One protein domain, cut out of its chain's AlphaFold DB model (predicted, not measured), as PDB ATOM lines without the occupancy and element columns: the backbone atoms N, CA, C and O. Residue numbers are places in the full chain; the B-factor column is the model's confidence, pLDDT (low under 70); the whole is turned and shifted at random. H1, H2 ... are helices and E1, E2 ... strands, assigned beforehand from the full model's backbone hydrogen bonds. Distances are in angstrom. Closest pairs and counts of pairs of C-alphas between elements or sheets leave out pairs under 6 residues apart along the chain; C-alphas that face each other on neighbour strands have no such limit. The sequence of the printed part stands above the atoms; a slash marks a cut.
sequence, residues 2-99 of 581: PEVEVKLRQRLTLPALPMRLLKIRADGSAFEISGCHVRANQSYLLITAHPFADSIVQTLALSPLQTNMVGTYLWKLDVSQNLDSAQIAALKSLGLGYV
ATOM      1  N   PRO A   2       4.695  -4.564  24.533       57.59
ATOM      2  CA  PRO A   2       3.307  -4.072  24.429       57.59
ATOM      3  C   PRO A   2       2.462  -4.773  23.347       57.59
ATOM      4  O   PRO A   2       1.270  -4.995  23.514       57.59
ATOM      5  N   GLU A   3       3.082  -5.164  22.233       48.31
ATOM      6  CA  GLU A   3       2.379  -5.679  21.047       48.31
ATOM      7  C   GLU A   3       1.776  -7.084  21.229       48.31
ATOM      8  O   GLU A   3       0.711  -7.395  20.693       48.31
ATOM      9  N   VAL A   4       2.446  -7.935  22.014       56.94
ATOM     10  CA  VAL A   4       1.978  -9.293  22.342       56.94
ATOM     11  C   VAL A   4       0.797  -9.226  23.305       56.94
ATOM     12  O   VAL A   4      -0.168  -9.966  23.140       56.94
ATOM     13  N   GLU A   5       0.836  -8.300  24.262       54.91
ATOM     14  CA  GLU A   5      -0.255  -8.077  25.207       54.91
ATOM     15  C   GLU A   5      -1.500  -7.515  24.504       54.91
ATOM     16  O   GLU A   5      -2.610  -7.965  24.770       54.91
ATOM     17  N   VAL A   6      -1.326  -6.618  23.525       59.53
ATOM     18  CA  VAL A   6      -2.426  -6.108  22.686       59.53
ATOM     19  C   VAL A   6      -3.041  -7.220  21.826       59.53
ATOM     20  O   VAL A   6      -4.263  -7.359  21.803       59.53
ATOM     21  N   LYS A   7      -2.227  -8.067  21.176       54.34
ATOM     22  CA  LYS A   7      -2.726  -9.203  20.372       54.34
ATOM     23  C   LYS A   7      -3.391 -10.294  21.217       54.34
ATOM     24  O   LYS A   7      -4.367 -10.890  20.767       54.34
ATOM     25  N   LEU A   8      -2.900 -10.553  22.432       50.38
ATOM     26  CA  LEU A   8      -3.548 -11.462  23.386       50.38
ATOM     27  C   LEU A   8      -4.864 -10.878  23.901       50.38
ATOM     28  O   LEU A   8      -5.861 -11.591  23.907       50.38
ATOM     29  N   ARG A   9      -4.918  -9.583  24.237       55.28
ATOM     30  CA  ARG A   9      -6.167  -8.903  24.626       55.28
ATOM     31  C   ARG A   9      -7.214  -8.947  23.510       55.28
ATOM     32  O   ARG A   9      -8.359  -9.255  23.799       55.28
ATOM     33  N   GLN A  10      -6.818  -8.757  22.248       52.94
ATOM     34  CA  GLN A  10      -7.710  -8.893  21.083       52.94
ATOM     35  C   GLN A  10      -8.197 -10.333  20.831       52.94
ATOM     36  O   GLN A  10      -9.239 -10.526  20.213       52.94
ATOM     37  N   ARG A  11      -7.456 -11.353  21.293       51.94
ATOM     38  CA  ARG A  11      -7.857 -12.773  21.214       51.94
ATOM     39  C   ARG A  11      -8.607 -13.277  22.453       51.94
ATOM     40  O   ARG A  11      -9.214 -14.339  22.385       51.94
ATOM     41  N   LEU A  12      -8.552 -12.535  23.560       48.06
ATOM     42  CA  LEU A  12      -9.263 -12.804  24.817       48.06
ATOM     43  C   LEU A  12     -10.554 -11.982  24.959       48.06
ATOM     44  O   LEU A  12     -11.306 -12.183  25.908       48.06
ATOM     45  N   THR A  13     -10.833 -11.077  24.023       51.19
ATOM     46  CA  THR A  13     -12.156 -10.480  23.853       51.19
ATOM     47  C   THR A  13     -13.045 -11.442  23.083       51.19
ATOM     48  O   THR A  13     -12.716 -11.832  21.960       51.19
ATOM     49  N   LEU A  14     -14.183 -11.816  23.671       53.62
ATOM     50  CA  LEU A  14     -15.244 -12.485  22.928       53.62
ATOM     51  C   LEU A  14     -15.628 -11.597  21.728       53.62
ATOM     52  O   LEU A  14     -15.821 -10.394  21.920       53.62
ATOM     53  N   PRO A  15     -15.691 -12.138  20.498       48.03
ATOM     54  CA  PRO A  15     -16.105 -11.360  19.335       48.03
ATOM     55  C   PRO A  15     -17.480 -10.733  19.596       48.03
ATOM     56  O   PRO A  15     -18.307 -11.342  20.273       48.03
ATOM     57  N   ALA A  16     -17.701  -9.521  19.078       47.94
ATOM     58  CA  ALA A  16     -18.914  -8.716  19.251       47.94
ATOM     59  C   ALA A  16     -20.146  -9.367  18.588       47.94
ATOM     60  O   ALA A  16     -20.644  -8.916  17.560       47.94
ATOM     61  N   LEU A  17     -20.603 -10.469  19.171       51.56
ATOM     62  CA  LEU A  17     -21.830 -11.183  18.855       51.56
ATOM     63  C   LEU A  17     -22.842 -10.942  19.989       51.56
ATOM     64  O   LEU A  17     -22.431 -10.675  21.125       51.56
ATOM     65  N   PRO A  18     -24.156 -11.000  19.702       67.06
ATOM     66  CA  PRO A  18     -25.191 -10.856  20.721       67.06
ATOM     67  C   PRO A  18     -25.015 -11.899  21.836       67.06
ATOM     68  O   PRO A  18     -24.380 -12.933  21.642       67.06
ATOM     69  N   MET A  19     -25.553 -11.575  23.014       77.19
ATOM     70  CA  MET A  19     -25.546 -12.369  24.250       77.19
ATOM     71  C   MET A  19     -25.421 -13.892  24.039       77.19
ATOM     72  O   MET A  19     -26.231 -14.492  23.334       77.19
ATOM     73  N   ARG A  20     -24.460 -14.530  24.720       83.38
ATOM     74  CA  ARG A  20     -24.284 -15.995  24.703       83.38
ATOM     75  C   ARG A  20     -24.987 -16.642  25.892       83.38
ATOM     76  O   ARG A  20     -24.856 -16.156  27.016       83.38
ATOM     77  N   LEU A  21     -25.669 -17.760  25.642       84.06
ATOM     78  CA  LEU A  21     -26.342 -18.579  26.650       84.06
ATOM     79  C   LEU A  21     -25.563 -19.880  26.868       84.06
ATOM     80  O   LEU A  21     -25.416 -20.677  25.942       84.06
ATOM     81  N   LEU A  22     -25.087 -20.127  28.087       82.56
ATOM     82  CA  LEU A  22     -24.456 -21.392  28.465       82.56
ATOM     83  C   LEU A  22     -25.285 -22.087  29.544       82.56
ATOM     84  O   LEU A  22     -25.650 -21.465  30.533       82.56
ATOM     85  N   LYS A  23     -25.557 -23.384  29.401       75.25
ATOM     86  CA  LYS A  23     -26.233 -24.180  30.431       75.25
ATOM     87  C   LYS A  23     -25.234 -24.723  31.438       75.25
ATOM     88  O   LYS A  23     -24.253 -25.347  31.039       75.25
ATOM     89  N   ILE A  24     -25.531 -24.538  32.722       78.00
ATOM     90  CA  ILE A  24     -24.753 -25.073  33.840       78.00
ATOM     91  C   ILE A  24     -25.175 -26.530  34.083       78.00
ATOM     92  O   ILE A  24     -26.363 -26.854  34.122       78.00
ATOM     93  N   ARG A  25     -24.197 -27.426  34.213       56.31
ATOM     94  CA  ARG A  25     -24.377 -28.847  34.529       56.31
ATOM     95  C   ARG A  25     -24.272 -29.090  36.035       56.31
ATOM     96  O   ARG A  25     -23.794 -28.243  36.783       56.31
ATOM     97  N   ALA A  26     -24.679 -30.282  36.470       51.28
ATOM     98  CA  ALA A  26     -24.602 -30.695  37.874       51.28
ATOM     99  C   ALA A  26     -23.164 -30.704  38.433       51.28
ATOM    100  O   ALA A  26     -22.975 -30.504  39.626       51.28
ATOM    101  N   ASP A  27     -22.158 -30.890  37.572       49.16
ATOM    102  CA  ASP A  27     -20.730 -30.834  37.918       49.16
ATOM    103  C   ASP A  27     -20.161 -29.399  37.972       49.16
ATOM    104  O   ASP A  27     -18.967 -29.210  38.193       49.16
ATOM    105  N   GLY A  28     -21.000 -28.380  37.749       63.12
ATOM    106  CA  GLY A  28     -20.611 -26.969  37.731       63.12
ATOM    107  C   GLY A  28     -19.977 -26.493  36.421       63.12
ATOM    108  O   GLY A  28     -19.729 -25.296  36.274       63.12
ATOM    109  N   SER A  29     -19.744 -27.379  35.446       59.91
ATOM    110  CA  SER A  29     -19.284 -26.984  34.111       59.91
ATOM    111  C   SER A  29     -20.431 -26.381  33.291       59.91
ATOM    112  O   SER A  29     -21.599 -26.719  33.487       59.91
ATOM    113  N   ALA A  30     -20.120 -25.477  32.357       69.75
ATOM    114  CA  ALA A  30     -21.122 -24.847  31.500       69.75
ATOM    115  C   ALA A  30     -20.789 -25.023  30.014       69.75
ATOM    116  O   ALA A  30     -19.627 -24.931  29.620       69.75
ATOM    117  N   PHE A  31     -21.805 -25.266  29.182       59.84
ATOM    118  CA  PHE A  31     -21.652 -25.408  27.728       59.84
ATOM    119  C   PHE A  31     -22.650 -24.522  26.982       59.84
ATOM    120  O   PHE A  31     -23.759 -24.299  27.457       59.84
ATOM    121  N   GLU A  32     -22.258 -24.012  25.819       72.62
ATOM    122  CA  GLU A  32     -23.079 -23.083  25.038       72.62
ATOM    123  C   GLU A  32     -24.282 -23.765  24.376       72.62
ATOM    124  O   GLU A  32     -24.170 -24.865  23.831       72.62
ATOM    125  N   ILE A  33     -25.427 -23.077  24.398       70.19
ATOM    126  CA  ILE A  33     -26.649 -23.466  23.697       70.19
ATOM    127  C   ILE A  33     -26.866 -22.507  22.531       70.19
ATOM    128  O   ILE A  33     -27.362 -21.395  22.704       70.19
ATOM    129  N   SER A  34     -26.567 -22.974  21.320       56.12
ATOM    130  CA  SER A  34     -26.696 -22.184  20.086       56.12
ATOM    131  C   SER A  34     -28.136 -21.781  19.753       56.12
ATOM    132  O   SER A  34     -28.346 -20.834  19.006       56.12
ATOM    133  N   GLY A  35     -29.130 -22.491  20.297       58.44
ATOM    134  CA  GLY A  35     -30.542 -22.176  20.089       58.44
ATOM    135  C   GLY A  35     -31.066 -21.021  20.945       58.44
ATOM    136  O   GLY A  35     -32.181 -20.586  20.697       58.44
ATOM    137  N   CYS A  36     -30.330 -20.549  21.961       68.00
ATOM    138  CA  CYS A  36     -30.789 -19.513  22.904       68.00
ATOM    139  C   CYS A  36     -32.164 -19.796  23.551       68.00
ATOM    140  O   CYS A  36     -32.902 -18.868  23.869       68.00
ATOM    141  N   HIS A  37     -32.517 -21.070  23.750       71.50
ATOM    142  CA  HIS A  37     -33.738 -21.458  24.457       71.50
ATOM    143  C   HIS A  37     -33.427 -21.841  25.898       71.50
ATOM    144  O   HIS A  37     -32.512 -22.627  26.155       71.50
ATOM    145  N   VAL A  38     -34.226 -21.321  26.823       74.69
ATOM    146  CA  VAL A  38     -34.168 -21.687  28.235       74.69
ATOM    147  C   VAL A  38     -35.304 -22.644  28.600       74.69
ATOM    148  O   VAL A  38     -36.353 -22.674  27.958       74.69
ATOM    149  N   ARG A  39     -35.068 -23.456  29.631       69.19
ATOM    150  CA  ARG A  39     -36.030 -24.412  30.199       69.19
ATOM    151  C   ARG A  39     -36.193 -24.150  31.688       69.19
ATOM    152  O   ARG A  39     -35.207 -23.794  32.335       69.19
ATOM    153  N   ALA A  40     -37.399 -24.375  32.197       68.06
ATOM    154  CA  ALA A  40     -37.724 -24.302  33.616       68.06
ATOM    155  C   ALA A  40     -36.824 -25.217  34.470       68.06
ATOM    156  O   ALA A  40     -36.357 -26.260  34.005       68.06
ATOM    157  N   ASN A  41     -36.576 -24.823  35.723       67.62
ATOM    158  CA  ASN A  41     -35.744 -25.544  36.697       67.62
ATOM    159  C   ASN A  41     -34.314 -25.842  36.219       67.62
ATOM    160  O   ASN A  41     -33.731 -26.874  36.557       67.62
ATOM    161  N   GLN A  42     -33.743 -24.963  35.400       77.81
ATOM    162  CA  GLN A  42     -32.363 -25.072  34.936       77.81
ATOM    163  C   GLN A  42     -31.635 -23.743  35.140       77.81
ATOM    164  O   GLN A  42     -32.236 -22.668  35.089       77.81
ATOM    165  N   SER A  43     -30.323 -23.841  35.335       86.12
ATOM    166  CA  SER A  43     -29.447 -22.692  35.550       86.12
ATOM    167  C   SER A  43     -28.591 -22.427  34.318       86.12
ATOM    168  O   SER A  43     -28.022 -23.347  33.719       86.12
ATOM    169  N   TYR A  44     -28.464 -21.155  33.963       89.25
ATOM    170  CA  TYR A  44     -27.715 -20.701  32.800       89.25
ATOM    171  C   TYR A  44     -26.766 -19.556  33.161       89.25
ATOM    172  O   TYR A  44     -26.986 -18.814  34.119       89.25
ATOM    173  N   LEU A  45     -25.716 -19.402  32.360       91.31
ATOM    174  CA  LEU A  45     -24.850 -18.233  32.322       91.31
ATOM    175  C   LEU A  45     -25.173 -17.423  31.070       91.31
ATOM    176  O   LEU A  45     -25.151 -17.951  29.956       91.31
ATOM    177  N   LEU A  46     -25.433 -16.139  31.267       89.62
ATOM    178  CA  LEU A  46     -25.553 -15.143  30.214       89.62
ATOM    179  C   LEU A  46     -24.247 -14.362  30.150       89.62
ATOM    180  O   LEU A  46     -23.788 -13.826  31.161       89.62
ATOM    181  N   ILE A  47     -23.657 -14.300  28.961       87.88
ATOM    182  CA  ILE A  47     -22.424 -13.555  28.710       87.88
ATOM    183  C   ILE A  47     -22.734 -12.425  27.734       87.88
ATOM    184  O   ILE A  47     -23.171 -12.686  26.612       87.88
ATOM    185  N   THR A  48     -22.497 -11.180  28.147       85.06
ATOM    186  CA  THR A  48     -22.817  -9.986  27.350       85.06
ATOM    187  C   THR A  48     -21.677  -8.976  27.314       85.06
ATOM    188  O   THR A  48     -20.824  -8.940  28.198       85.06
ATOM    189  N   ALA A  49     -21.682  -8.118  26.291       81.88
ATOM    190  CA  ALA A  49     -20.760  -6.984  26.183       81.88
ATOM    191  C   ALA A  49     -21.226  -5.744  26.975       81.88
ATOM    192  O   ALA A  49     -20.438  -4.841  27.252       81.88
ATOM    193  N   HIS A  50     -22.509  -5.695  27.349       82.56
ATOM    194  CA  HIS A  50     -23.139  -4.579  28.056       82.56
ATOM    195  C   HIS A  50     -23.990  -5.089  29.228       82.56
ATOM    196  O   HIS A  50     -24.535  -6.196  29.136       82.56
ATOM    197  N   PRO A  51     -24.121  -4.314  30.319       84.00
ATOM    198  CA  PRO A  51     -25.010  -4.674  31.415       84.00
ATOM    199  C   PRO A  51     -26.470  -4.654  30.944       84.00
ATOM    200  O   PRO A  51     -26.838  -3.884  30.054       84.00
ATOM    201  N   PHE A  52     -27.305  -5.501  31.542       87.19
ATOM    202  CA  PHE A  52     -28.748  -5.440  31.321       87.19
ATOM    203  C   PHE A  52     -29.355  -4.239  32.049       87.19
ATOM    204  O   PHE A  52     -28.808  -3.768  33.043       87.19
ATOM    205  N   ALA A  53     -30.501  -3.756  31.563       88.62
ATOM    206  CA  ALA A  53     -31.275  -2.745  32.274       88.62
ATOM    207  C   ALA A  53     -31.732  -3.281  33.643       88.62
ATOM    208  O   ALA A  53     -32.122  -4.446  33.744       88.62
ATOM    209  N   ASP A  54     -31.753  -2.421  34.665       88.62
ATOM    210  CA  ASP A  54     -32.112  -2.805  36.040       88.62
ATOM    211  C   ASP A  54     -33.489  -3.478  36.131       88.62
ATOM    212  O   ASP A  54     -33.676  -4.408  36.911       88.62
ATOM    213  N   SER A  55     -34.437  -3.070  35.281       88.25
ATOM    214  CA  SER A  55     -35.756  -3.704  35.188       88.25
ATOM    215  C   SER A  55     -35.669  -5.178  34.784       88.25
ATOM    216  O   SER A  55     -36.329  -6.012  35.391       88.25
ATOM    217  N   ILE A  56     -34.814  -5.531  33.819       89.62
ATOM    218  CA  ILE A  56     -34.612  -6.920  33.380       89.62
ATOM    219  C   ILE A  56     -33.908  -7.728  34.471       89.62
ATOM    220  O   ILE A  56     -34.309  -8.859  34.748       89.62
ATOM    221  N   VAL A  57     -32.885  -7.143  35.104       90.31
ATOM    222  CA  VAL A  57     -32.146  -7.778  36.207       90.31
ATOM    223  C   VAL A  57     -33.095  -8.132  37.351       90.31
ATOM    224  O   VAL A  57     -33.033  -9.245  37.867       90.31
ATOM    225  N   GLN A  58     -34.009  -7.224  37.702       88.94
ATOM    226  CA  GLN A  58     -35.008  -7.449  38.746       88.94
ATOM    227  C   GLN A  58     -36.077  -8.464  38.323       88.94
ATOM    228  O   GLN A  58     -36.348  -9.397  39.074       88.94
ATOM    229  N   THR A  59     -36.659  -8.328  37.126       89.81
ATOM    230  CA  THR A  59     -37.731  -9.223  36.654       89.81
ATOM    231  C   THR A  59     -37.262 -10.675  36.515       89.81
ATOM    232  O   THR A  59     -37.996 -11.590  36.882       89.81
ATOM    233  N   LEU A  60     -36.039 -10.902  36.026       89.38
ATOM    234  CA  LEU A  60     -35.467 -12.244  35.845       89.38
ATOM    235  C   LEU A  60     -34.591 -12.712  37.016       89.38
ATOM    236  O   LEU A  60     -33.984 -13.776  36.919       89.38
ATOM    237  N   ALA A  61     -34.503 -11.926  38.094       91.31
ATOM    238  CA  ALA A  61     -33.658 -12.201  39.257       91.31
ATOM    239  C   ALA A  61     -32.205 -12.580  38.885       91.31
ATOM    240  O   ALA A  61     -31.630 -13.537  39.411       91.31
ATOM    241  N   LEU A  62     -31.604 -11.839  37.949       91.69
ATOM    242  CA  LEU A  62     -30.257 -12.132  37.458       91.69
ATOM    243  C   LEU A  62     -29.212 -11.871  38.545       91.69
ATOM    244  O   LEU A  62     -29.131 -10.776  39.099       91.69
ATOM    245  N   SER A  63     -28.357 -12.860  38.800       91.44
ATOM    246  CA  SER A  63     -27.266 -12.724  39.770       91.44
ATOM    247  C   SER A  63     -25.954 -12.386  39.054       91.44
ATOM    248  O   SER A  63     -25.514 -13.179  38.218       91.44
ATOM    249  N   PRO A  64     -25.299 -11.246  39.339       91.12
ATOM    250  CA  PRO A  64     -24.037 -10.897  38.693       91.12
ATOM    251  C   PRO A  64     -22.911 -11.834  39.146       91.12
ATOM    252  O   PRO A  64     -22.808 -12.183  40.322       91.12
ATOM    253  N   LEU A  65     -22.033 -12.211  38.217       88.56
ATOM    254  CA  LEU A  65     -20.838 -13.004  38.498       88.56
ATOM    255  C   LEU A  65     -19.574 -12.217  38.150       88.56
ATOM    256  O   LEU A  65     -19.530 -11.472  37.172       88.56
ATOM    257  N   GLN A  66     -18.529 -12.405  38.957       84.25
ATOM    258  CA  GLN A  66     -17.233 -11.768  38.733       84.25
ATOM    259  C   GLN A  66     -16.510 -12.403  37.546       84.25
ATOM    260  O   GLN A  66     -16.512 -13.622  37.374       84.25
ATOM    261  N   THR A  67     -15.857 -11.568  36.742       80.38
ATOM    262  CA  THR A  67     -15.040 -12.013  35.615       80.38
ATOM    263  C   THR A  67     -13.795 -11.156  35.478       80.38
ATOM    264  O   THR A  67     -13.841  -9.940  35.633       80.38
ATOM    265  N   ASN A  68     -12.679 -11.803  35.147       77.06
ATOM    266  CA  ASN A  68     -11.421 -11.123  34.844       77.06
ATOM    267  C   ASN A  68     -11.349 -10.688  33.364       77.06
ATOM    268  O   ASN A  68     -10.347 -10.113  32.938       77.06
ATOM    269  N   MET A  69     -12.384 -10.981  32.563       71.19
ATOM    270  CA  MET A  69     -12.453 -10.593  31.152       71.19
ATOM    271  C   MET A  69     -12.926  -9.147  31.004       71.19
ATOM    272  O   MET A  69     -14.049  -8.797  31.366       71.19
ATOM    273  N   VAL A  70     -12.072  -8.306  30.421       72.44
ATOM    274  CA  VAL A  70     -12.370  -6.893  30.164       72.44
ATOM    275  C   VAL A  70     -13.505  -6.765  29.142       72.44
ATOM    276  O   VAL A  70     -13.476  -7.407  28.094       72.44
ATOM    277  N   GLY A  71     -14.494  -5.913  29.435       74.06
ATOM    278  CA  GLY A  71     -15.621  -5.634  28.533       74.06
ATOM    279  C   GLY A  71     -16.672  -6.745  28.463       74.06
ATOM    280  O   GLY A  71     -17.443  -6.785  27.511       74.06
ATOM    281  N   THR A  72     -16.689  -7.658  29.438       81.31
ATOM    282  CA  THR A  72     -17.676  -8.738  29.534       81.31
ATOM    283  C   THR A  72     -18.421  -8.662  30.858       81.31
ATOM    284  O   THR A  72     -17.812  -8.486  31.910       81.31
ATOM    285  N   TYR A  73     -19.732  -8.862  30.808       85.88
ATOM    286  CA  TYR A  73     -20.590  -9.011  31.973       85.88
ATOM    287  C   TYR A  73     -21.104 -10.449  32.012       85.88
ATOM    288  O   TYR A  73     -21.550 -10.980  30.991       85.88
ATOM    289  N   LEU A  74     -21.014 -11.084  33.183       88.81
ATOM    290  CA  LEU A  74     -21.611 -12.392  33.424       88.81
ATOM    291  C   LEU A  74     -22.789 -12.269  34.378       88.81
ATOM    292  O   LEU A  74     -22.687 -11.664  35.446       88.81
ATOM    293  N   TRP A  75     -23.872 -12.937  34.008       92.69
ATOM    294  CA  TRP A  75     -25.066 -13.064  34.827       92.69
ATOM    295  C   TRP A  75     -25.457 -14.529  34.922       92.69
ATOM    296  O   TRP A  75     -25.468 -15.245  33.923       92.69
ATOM    297  N   LYS A  76     -25.801 -14.978  36.122       92.56
ATOM    298  CA  LYS A  76     -26.474 -16.252  36.332       92.56
ATOM    299  C   LYS A  76     -27.980 -16.030  36.234       92.56
ATOM    300  O   LYS A  76     -28.515 -15.146  36.901       92.56
ATOM    301  N   LEU A  77     -28.633 -16.844  35.413       93.06
ATOM    302  CA  LEU A  77     -30.083 -16.929  35.290       93.06
ATOM    303  C   LEU A  77     -30.530 -18.287  35.830       93.06
ATOM    304  O   LEU A  77     -30.195 -19.323  35.253       93.06
ATOM    305  N   ASP A  78     -31.300 -18.277  36.909       88.12
ATOM    306  CA  ASP A  78     -32.001 -19.454  37.411       88.12
ATOM    307  C   ASP A  78     -33.460 -19.370  36.946       88.12
ATOM    308  O   ASP A  78     -34.199 -18.470  37.342       88.12
ATOM    309  N   VAL A  79     -33.870 -20.272  36.052       82.12
ATOM    310  CA  VAL A  79     -35.215 -20.229  35.465       82.12
ATOM    311  C   VAL A  79     -36.189 -20.916  36.411       82.12
ATOM    312  O   VAL A  79     -36.124 -22.132  36.601       82.12
ATOM    313  N   SER A  80     -37.089 -20.128  36.999       72.38
ATOM    314  CA  SER A  80     -38.168 -20.616  37.864       72.38
ATOM    315  C   SER A  80     -39.050 -21.647  37.150       72.38
ATOM    316  O   SER A  80     -39.219 -21.592  35.932       72.38
ATOM    317  N   GLN A  81     -39.642 -22.563  37.924       61.09
ATOM    318  CA  GLN A  81     -40.653 -23.500  37.429       61.09
ATOM    319  C   GLN A  81     -41.889 -22.789  36.875       61.09
ATOM    320  O   GLN A  81     -42.498 -23.290  35.947       61.09
ATOM    321  N   ASN A  82     -42.247 -21.637  37.444       68.00
ATOM    322  CA  ASN A  82     -43.418 -20.869  37.040       68.00
ATOM    323  C   ASN A  82     -42.951 -19.502  36.545       68.00
ATOM    324  O   ASN A  82     -42.481 -18.698  37.357       68.00
ATOM    325  N   LEU A  83     -43.066 -19.256  35.238       71.62
ATOM    326  CA  LEU A  83     -42.782 -17.948  34.644       71.62
ATOM    327  C   LEU A  83     -44.065 -17.119  34.524       71.62
ATOM    328  O   LEU A  83     -45.074 -17.591  33.996       71.62
ATOM    329  N   ASP A  84     -44.023 -15.872  34.989       77.06
ATOM    330  CA  ASP A  84     -45.108 -14.910  34.775       77.06
ATOM    331  C   ASP A  84     -44.980 -14.170  33.425       77.06
ATOM    332  O   ASP A  84     -43.987 -14.278  32.699       77.06
ATOM    333  N   SER A  85     -46.006 -13.396  33.059       72.38
ATOM    334  CA  SER A  85     -46.026 -12.652  31.792       72.38
ATOM    335  C   SER A  85     -44.905 -11.614  31.675       72.38
ATOM    336  O   SER A  85     -44.431 -11.352  30.569       72.38
ATOM    337  N   ALA A  86     -44.473 -11.017  32.792       78.69
ATOM    338  CA  ALA A  86     -43.396 -10.033  32.800       78.69
ATOM    339  C   ALA A  86     -42.039 -10.713  32.565       78.69
ATOM    340  O   ALA A  86     -41.230 -10.222  31.780       78.69
ATOM    341  N   GLN A  87     -41.826 -11.883  33.166       83.19
ATOM    342  CA  GLN A  87     -40.649 -12.724  32.973       83.19
ATOM    343  C   GLN A  87     -40.552 -13.251  31.545       83.19
ATOM    344  O   GLN A  87     -39.491 -13.167  30.934       83.19
ATOM    345  N   ILE A  88     -41.659 -13.717  30.961       75.81
ATOM    346  CA  ILE A  88     -41.692 -14.164  29.561       75.81
ATOM    347  C   ILE A  88     -41.365 -13.002  28.611       75.81
ATOM    348  O   ILE A  88     -40.564 -13.157  27.685       75.81
ATOM    349  N   ALA A  89     -41.939 -11.818  28.851       77.88
ATOM    350  CA  ALA A  89     -41.638 -10.623  28.066       77.88
ATOM    351  C   ALA A  89     -40.165 -10.195  28.203       77.88
ATOM    352  O   ALA A  89     -39.547  -9.814  27.206       77.88
ATOM    353  N   ALA A  90     -39.588 -10.304  29.404       85.69
ATOM    354  CA  ALA A  90     -38.182 -10.010  29.665       85.69
ATOM    355  C   ALA A  90     -37.230 -11.029  29.011       85.69
ATOM    356  O   ALA A  90     -36.234 -10.634  28.416       85.69
ATOM    357  N   LEU A  91     -37.536 -12.332  29.033       85.31
ATOM    358  CA  LEU A  91     -36.754 -13.340  28.299       85.31
ATOM    359  C   LEU A  91     -36.776 -13.064  26.791       85.31
ATOM    360  O   LEU A  91     -35.734 -13.074  26.133       85.31
ATOM    361  N   LYS A  92     -37.954 -12.732  26.251       80.12
ATOM    362  CA  LYS A  92     -38.117 -12.397  24.834       80.12
ATOM    363  C   LYS A  92     -37.361 -11.126  24.442       80.12
ATOM    364  O   LYS A  92     -36.778 -11.092  23.361       80.12
ATOM    365  N   SER A  93     -37.335 -10.099  25.296       82.44
ATOM    366  CA  SER A  93     -36.579  -8.864  25.027       82.44
ATOM    367  C   SER A  93     -35.062  -9.084  25.030       82.44
ATOM    368  O   SER A  93     -34.343  -8.355  24.349       82.44
ATOM    369  N   LEU A  94     -34.585 -10.132  25.714       82.06
ATOM    370  CA  LEU A  94     -33.202 -10.608  25.643       82.06
ATOM    371  C   LEU A  94     -32.913 -11.493  24.418       82.06
ATOM    372  O   LEU A  94     -31.767 -11.884  24.211       82.06
ATOM    373  N   GLY A  95     -33.914 -11.820  23.596       73.88
ATOM    374  CA  GLY A  95     -33.763 -12.749  22.473       73.88
ATOM    375  C   GLY A  95     -33.689 -14.221  22.897       73.88
ATOM    376  O   GLY A  95     -33.215 -15.049  22.122       73.88
ATOM    377  N   LEU A  96     -34.141 -14.551  24.113       79.00
ATOM    378  CA  LEU A  96     -34.238 -15.928  24.593       79.00
ATOM    379  C   LEU A  96     -35.596 -16.526  24.222       79.00
ATOM    380  O   LEU A  96     -36.649 -15.969  24.539       79.00
ATOM    381  N   GLY A  97     -35.560 -17.688  23.572       61.94
ATOM    382  CA  GLY A  97     -36.726 -18.549  23.418       61.94
ATOM    383  C   GLY A  97     -37.002 -19.333  24.702       61.94
ATOM    384  O   GLY A  97     -36.130 -19.488  25.560       61.94
ATOM    385  N   TYR A  98     -38.208 -19.865  24.833       64.75
ATOM    386  CA  TYR A  98     -38.591 -20.736  25.941       64.75
ATOM    387  C   TYR A  98     -39.411 -21.901  25.380       64.75
ATOM    388  O   TYR A  98     -40.237 -21.702  24.493       64.75
ATOM    389  N   VAL A  99     -39.137 -23.121  25.846       54.97
ATOM    390  CA  VAL A  99     -39.917 -24.318  25.488       54.97
ATOM    391  C   VAL A  99     -40.857 -24.585  26.653       54.97
ATOM    392  O   VAL A  99     -40.382 -24.852  27.755       54.97
TER     393      VAL A  99
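AT A GLANCE: This is residues 2 to 99 of the 581 residues of an uncharacterized protein of Alphaproteobacteria bacterium (UniProt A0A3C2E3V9). A strongly twisted sheet of five antiparallel strands makes the core of the body, with two short helices, H2 and H3, off the sheet at the end away from H1. H1 reaches out beyond the other end as an arm that makes much of the length, and its residues 2 to 8 stick out free. The printed part has 98 residues, with three named helices and five named strands in the order H1 E1 E2 E3 H2 E4 E5 H3; the sheet's order is E2 E1 E3 E5 E4 and the class is mixed, helices and strands. The whole is only just compact, close to loose, with a radius of gyration of the C-alphas of 14.7 A, and it is elongated, spanning 51 by 30 by 22 A.

HOW THE PARTS SIT: Start at the inner strands E3, residues 42 to 48, and E5, residues 73 to 79, antiparallel at 157 degrees, where N 44 and O 77 are 2.8 A apart, within hydrogen-bond range. On the other side of E3 look for E1, residues 20 to 24, antiparallel at 149 degrees, with N 22 and O 45 2.9 A apart. E2, residues 30 to 32, is an edge strand and forms a hairpin with E1, with N 23 and O 31 2.8 A apart. The other edge strand, E4, residues 63 to 65, forms a hairpin with E5, with N 65 and O 74 2.9 A apart. H2, residues 54 to 59, is not on the sheet, but only just, with 4 pairs of C-alphas within 10 A. E3, H2 and E4 form a split strand-helix-strand unit, two strands running the same way with E5 between them, and its crossover is right-handed. H3, residues 85 to 93, is not on the sheet but touches H2, opposite ways at a steep tilt of 50 degrees; their closest C-alphas, of Thr 59 and Gln 87, are 5.9 A apart. H1, residues 2 to 12, is apart from H2 and H3. In H1, H2 and H3 every O i to N i+4 pair is within hydrogen-bond range.

IN THESE COORDINATES: Find C-alpha 42 at (-32.363, -25.072, 34.936); from there E3 runs 19.4 A to C-alpha 48. E5 is 18.8 A long and E1 12.9 A. Find C-alpha 2 at (3.307, -4.072, 24.429), where H1 begins its 15.3 A; H3 runs 12.2 A to C-alpha 93 at (-36.579, -8.864, 25.027).

THE WHOLE: The two C-alphas farthest apart, of Pro 2 and Asn 82, are 51.2 A apart. The printed part has no cut, and no link is long. Look also at residues 37 to 38, paired parallel with residues 97 to 98. The mean pLDDT of the printed part is 73.9, with 35 residues under 70, among them residues 2 to 18 and 25 to 31.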